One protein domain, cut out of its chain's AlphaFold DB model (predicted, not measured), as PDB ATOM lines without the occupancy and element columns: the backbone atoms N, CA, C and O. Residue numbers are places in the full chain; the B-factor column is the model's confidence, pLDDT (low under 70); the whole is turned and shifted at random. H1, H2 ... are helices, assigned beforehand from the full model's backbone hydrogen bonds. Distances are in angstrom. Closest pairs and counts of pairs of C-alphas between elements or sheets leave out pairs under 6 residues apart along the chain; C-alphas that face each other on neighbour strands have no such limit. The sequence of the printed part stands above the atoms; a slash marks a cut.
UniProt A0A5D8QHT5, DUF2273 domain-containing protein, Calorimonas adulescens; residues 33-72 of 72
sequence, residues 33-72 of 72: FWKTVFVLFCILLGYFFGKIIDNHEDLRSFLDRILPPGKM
ATOM      1  N   PHE A  33     -47.402 -59.532  70.329       76.94
ATOM      2  CA  PHE A  33     -47.191 -60.987  70.311       76.94
ATOM      3  C   PHE A  33     -46.308 -61.472  69.150       76.94
ATOM      4  O   PHE A  33     -45.329 -62.191  69.360       76.94
ATOM      5  N   TRP A  34     -46.601 -61.007  67.934       81.19
ATOM      6  CA  TRP A  34     -45.909 -61.416  66.708       81.19
ATOM      7  C   TRP A  34     -44.426 -61.032  66.670       81.19
ATOM      8  O   TRP A  34     -43.607 -61.791  66.153       81.19
ATOM      9  N   LYS A  35     -44.057 -59.883  67.246       80.38
ATOM     10  CA  LYS A  35     -42.664 -59.424  67.275       80.38
ATOM     11  C   LYS A  35     -41.824 -60.301  68.195       80.38
ATOM     12  O   LYS A  35     -40.725 -60.696  67.821       80.38
ATOM     13  N   THR A  36     -42.353 -60.680  69.353       84.25
ATOM     14  CA  THR A  36     -41.664 -61.591  70.278       84.25
ATOM     15  C   THR A  36     -41.548 -63.014  69.759       84.25
ATOM     16  O   THR A  36     -40.499 -63.623  69.944       84.25
ATOM     17  N   VAL A  37     -42.570 -63.543  69.076       83.25
ATOM     18  CA  VAL A  37     -42.473 -64.860  68.422       83.25
ATOM     19  C   VAL A  37     -41.389 -64.842  67.348       83.25
ATOM     20  O   VAL A  37     -40.580 -65.763  67.291       83.25
ATOM     21  N   PHE A  38     -41.310 -63.772  66.550       85.19
ATOM     22  CA  PHE A  38     -40.251 -63.605  65.557       85.19
ATOM     23  C   PHE A  38     -38.857 -63.557  66.196       85.19
ATOM     24  O   PHE A  38     -37.953 -64.256  65.748       85.19
ATOM     25  N   VAL A  39     -38.686 -62.795  67.282       85.50
ATOM     26  CA  VAL A  39     -37.416 -62.730  68.027       85.50
ATOM     27  C   VAL A  39     -37.048 -64.094  68.615       85.50
ATOM     28  O   VAL A  39     -35.912 -64.531  68.453       85.50
ATOM     29  N   LEU A  40     -37.994 -64.799  69.240       85.81
ATOM     30  CA  LEU A  40     -37.755 -66.128  69.808       85.81
ATOM     31  C   LEU A  40     -37.372 -67.139  68.721       85.81
ATOM     32  O   LEU A  40     -36.439 -67.917  68.901       85.81
ATOM     33  N   PHE A  41     -38.049 -67.092  67.576       88.56
ATOM     34  CA  PHE A  41     -37.732 -67.925  66.423       88.56
ATOM     35  C   PHE A  41     -36.340 -67.612  65.864       88.56
ATOM     36  O   PHE A  41     -35.567 -68.531  65.613       88.56
ATOM     37  N   CYS A  42     -35.970 -66.334  65.749       87.94
ATOM     38  CA  CYS A  42     -34.617 -65.922  65.373       87.94
ATOM     39  C   CYS A  42     -33.554 -66.407  66.364       87.94
ATOM     40  O   CYS A  42     -32.488 -66.821  65.927       87.94
ATOM     41  N   ILE A  43     -33.826 -66.388  67.673       88.44
ATOM     42  CA  ILE A  43     -32.903 -66.913  68.691       88.44
ATOM     43  C   ILE A  43     -32.748 -68.427  68.541       88.44
ATOM     44  O   ILE A  43     -31.627 -68.923  68.546       88.44
ATOM     45  N   LEU A  44     -33.853 -69.162  68.373       86.31
ATOM     46  CA  LEU A  44     -33.822 -70.612  68.162       86.31
ATOM     47  C   LEU A  44     -33.068 -70.978  66.883       86.31
ATOM     48  O   LEU A  44     -32.237 -71.880  66.907       86.31
ATOM     49  N   LEU A  45     -33.316 -70.254  65.790       85.69
ATOM     50  CA  LEU A  45     -32.577 -70.426  64.546       85.69
ATOM     51  C   LEU A  45     -31.105 -70.065  64.721       85.69
ATOM     52  O   LEU A  45     -30.252 -70.858  64.353       85.69
ATOM     53  N   GLY A  46     -30.788 -68.920  65.320       86.38
ATOM     54  CA  GLY A  46     -29.413 -68.496  65.578       86.38
ATOM     55  C   GLY A  46     -28.654 -69.492  66.452       86.38
ATOM     56  O   GLY A  46     -27.507 -69.803  66.159       86.38
ATOM     57  N   TYR A  47     -29.306 -70.067  67.464       84.00
ATOM     58  CA  TYR A  47     -28.742 -71.141  68.279       84.00
ATOM     59  C   TYR A  47     -28.579 -72.436  67.483       84.00
ATOM     60  O   TYR A  47     -27.555 -73.092  67.604       84.00
ATOM     61  N   PHE A  48     -29.547 -72.810  66.645       80.81
ATOM     62  CA  PHE A  48     -29.455 -74.008  65.812       80.81
ATOM     63  C   PHE A  48     -28.331 -73.898  64.773       80.81
ATOM     64  O   PHE A  48     -27.542 -74.825  64.623       80.81
ATOM     65  N   PHE A  49     -28.216 -72.749  64.107       82.75
ATOM     66  CA  PHE A  49     -27.154 -72.449  63.147       82.75
ATOM     67  C   PHE A  49     -25.792 -72.273  63.822       82.75
ATOM     68  O   PHE A  49     -24.803 -72.815  63.338       82.75
ATOM     69  N   GLY A  50     -25.736 -71.560  64.948       79.31
ATOM     70  CA  GLY A  50     -24.525 -71.399  65.751       79.31
ATOM     71  C   GLY A  50     -24.031 -72.740  66.280       79.31
ATOM     72  O   GLY A  50     -22.852 -73.048  66.150       79.31
ATOM     73  N   LYS A  51     -24.955 -73.587  66.754       67.81
ATOM     74  CA  LYS A  51     -24.671 -74.981  67.075       67.81
ATOM     75  C   LYS A  51     -24.150 -75.685  65.830       67.81
ATOM     76  O   LYS A  51     -23.048 -76.163  65.887       67.81
ATOM     77  N   ILE A  52     -24.820 -75.695  64.682       68.06
ATOM     78  CA  ILE A  52     -24.295 -76.365  63.469       68.06
ATOM     79  C   ILE A  52     -22.849 -75.966  63.116       68.06
ATOM     80  O   ILE A  52     -22.067 -76.836  62.741       68.06
ATOM     81  N   ILE A  53     -22.497 -74.686  63.251       70.50
ATOM     82  CA  ILE A  53     -21.154 -74.168  62.959       70.50
ATOM     83  C   ILE A  53     -20.105 -74.629  63.980       70.50
ATOM     84  O   ILE A  53     -19.013 -75.020  63.581       70.50
ATOM     85  N   ASP A  54     -20.435 -74.605  65.270       65.25
ATOM     86  CA  ASP A  54     -19.515 -74.989  66.353       65.25
ATOM     87  C   ASP A  54     -19.486 -76.516  66.568       65.25
ATOM     88  O   ASP A  54     -18.531 -77.101  67.067       65.25
ATOM     89  N   ASN A  55     -20.549 -77.196  66.139       55.38
ATOM     90  CA  ASN A  55     -20.932 -78.523  66.590       55.38
ATOM     91  C   ASN A  55     -20.775 -79.609  65.526       55.38
ATOM     92  O   ASN A  55     -21.573 -80.548  65.472       55.38
ATOM     93  N   HIS A  56     -19.726 -79.526  64.707       58.84
ATOM     94  CA  HIS A  56     -19.272 -80.685  63.936       58.84
ATOM     95  C   HIS A  56     -18.997 -81.914  64.843       58.84
ATOM     96  O   HIS A  56     -19.053 -83.044  64.353       58.84
ATOM     97  N   GLU A  57     -18.794 -81.716  66.156       54.88
ATOM     98  CA  GLU A  57     -18.554 -82.772  67.150       54.88
ATOM     99  C   GLU A  57     -19.830 -83.285  67.870       54.88
ATOM    100  O   GLU A  57     -20.100 -84.488  67.778       54.88
ATOM    101  N   ASP A  58     -20.701 -82.462  68.496       63.00
ATOM    102  CA  ASP A  58     -21.924 -83.004  69.141       63.00
ATOM    103  C   ASP A  58     -23.074 -83.296  68.170       63.00
ATOM    104  O   ASP A  58     -23.995 -84.022  68.539       63.00
ATOM    105  N   LEU A  59     -23.111 -82.763  66.938       64.19
ATOM    106  CA  LEU A  59     -24.157 -83.193  65.993       64.19
ATOM    107  C   LEU A  59     -23.951 -84.654  65.618       64.19
ATOM    108  O   LEU A  59     -24.934 -85.381  65.531       64.19
ATOM    109  N   ARG A  60     -22.694 -85.097  65.464       62.03
ATOM    110  CA  ARG A  60     -22.373 -86.516  65.276       62.03
ATOM    111  C   ARG A  60     -22.789 -87.343  66.486       62.03
ATOM    112  O   ARG A  60     -23.468 -88.339  66.294       62.03
ATOM    113  N   SER A  61     -22.477 -86.912  67.711       62.31
ATOM    114  CA  SER A  61     -22.834 -87.665  68.926       62.31
ATOM    115  C   SER A  61     -24.351 -87.734  69.176       62.31
ATOM    116  O   SER A  61     -24.871 -88.764  69.608       62.31
ATOM    117  N   PHE A  62     -25.090 -86.666  68.858       65.38
ATOM    118  CA  PHE A  62     -26.551 -86.622  68.964       65.38
ATOM    119  C   PHE A  62     -27.230 -87.411  67.834       65.38
ATOM    120  O   PHE A  62     -28.247 -88.066  68.066       65.38
ATOM    121  N   LEU A  63     -26.652 -87.387  66.626       68.62
ATOM    122  CA  LEU A  63     -27.132 -88.144  65.473       68.62
ATOM    123  C   LEU A  63     -26.825 -89.641  65.598       68.62
ATOM    124  O   LEU A  63     -27.712 -90.421  65.296       68.62
ATOM    125  N   ASP A  64     -25.669 -90.054  66.128       66.56
ATOM    126  CA  ASP A  64     -25.341 -91.464  66.438       66.56
ATOM    127  C   ASP A  64     -26.243 -92.049  67.533       66.56
ATOM    128  O   ASP A  64     -26.466 -93.255  67.613       66.56
ATOM    129  N   ARG A  65     -26.791 -91.196  68.404       66.75
ATOM    130  CA  ARG A  65     -27.744 -91.623  69.434       66.75
ATOM    131  C   ARG A  65     -29.171 -91.771  68.900       66.75
ATOM    132  O   ARG A  65     -29.968 -92.486  69.503       66.75
ATOM    133  N   ILE A  66     -29.494 -91.093  67.798       71.25
ATOM    134  CA  ILE A  66     -30.811 -91.113  67.143       71.25
ATOM    135  C   ILE A  66     -30.842 -92.078  65.949       71.25
ATOM    136  O   ILE A  66     -31.879 -92.689  65.692       71.25
ATOM    137  N   LEU A  67     -29.723 -92.256  65.244       66.06
ATOM    138  CA  LEU A  67     -29.546 -93.246  64.192       66.06
ATOM    139  C   LEU A  67     -28.777 -94.450  64.750       66.06
ATOM    140  O   LEU A  67     -27.591 -94.323  65.040       66.06
ATOM    141  N   PRO A  68     -29.410 -95.631  64.890       61.62
ATOM    142  CA  PRO A  68     -28.687 -96.839  65.255       61.62
ATOM    143  C   PRO A  68     -27.609 -97.129  64.197       61.62
ATOM    144  O   PRO A  68     -27.881 -96.989  63.000       61.62
ATOM    145  N   PRO A  69     -26.400 -97.549  64.609       59.44
ATOM    146  CA  PRO A  69     -25.303 -97.803  63.692       59.44
ATOM    147  C   PRO A  69     -25.711 -98.917  62.727       59.44
ATOM    148  O   PRO A  69     -25.911-100.069  63.124       59.44
ATOM    149  N   GLY A  70     -25.851 -98.564  61.449       59.66
ATOM    150  CA  GLY A  70     -25.945 -99.521  60.359       59.66
ATOM    151  C   GLY A  70     -24.614-100.250  60.258       59.66
ATOM    152  O   GLY A  70     -23.670 -99.738  59.668       59.66
ATOM    153  N   LYS A  71     -24.534-101.420  60.896       49.94
ATOM    154  CA  LYS A  71     -23.432-102.368  60.729       49.94
ATOM    155  C   LYS A  71     -23.344-102.743  59.248       49.94
ATOM    156  O   LYS A  71     -24.268-103.373  58.734       49.94
ATOM    157  N   MET A  72     -22.253-102.359  58.596       41.44
ATOM    158  CA  MET A  72     -21.728-103.037  57.411       41.44
ATOM    159  C   MET A  72     -20.369-103.610  57.774       41.44
ATOM    160  O   MET A  72     -19.589-102.870  58.415       41.44
TER     161      MET A  72
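AT A GLANCE: This is residues 33 to 72 of the 72 residues of the protein "DUF2273 domain-containing protein" of Calorimonas adulescens (UniProt A0A5D8QHT5). A long helix, H1, and a short one, H2, meet near their ends at an open corner, roughly an L, and a tail of residues 67 to 72 runs on beyond H2. The printed part has 40 residues with two named helices, H1 then H2, and no named strand; its class is all helix. It is extended, with a radius of gyration of the C-alphas of 15.0 A and spans of 50 by 19 by 11 A.

HOW THE PARTS SIT: H1, residues 33 to 54, and H2, residues 58 to 66, are close but not clearly touching; their closest C-alphas, those of Ile 52 and Leu 59, are 7.3 A apart. Their lines are about perpendicular, at 82 degrees. In H1 and H2 every O i to N i+4 pair is within hydrogen-bond range.

IN THESE COORDINATES: H1 measures 31.3 A from C-alpha 33 at (-47.191, -60.987, 70.311) to C-alpha 54. H2 measures 12.2 A and ends at C-alpha 66, at (-30.811, -91.113, 67.143).

THE WHOLE: The C-alphas farthest apart, those of Phe 33 and Met 72, are 50.8 A apart. The printed part has no cut, and the link from H1 to H2 is tight. The model's pLDDT is under 70 at residues 51 to 52, 54 to 65 and 67 to 72.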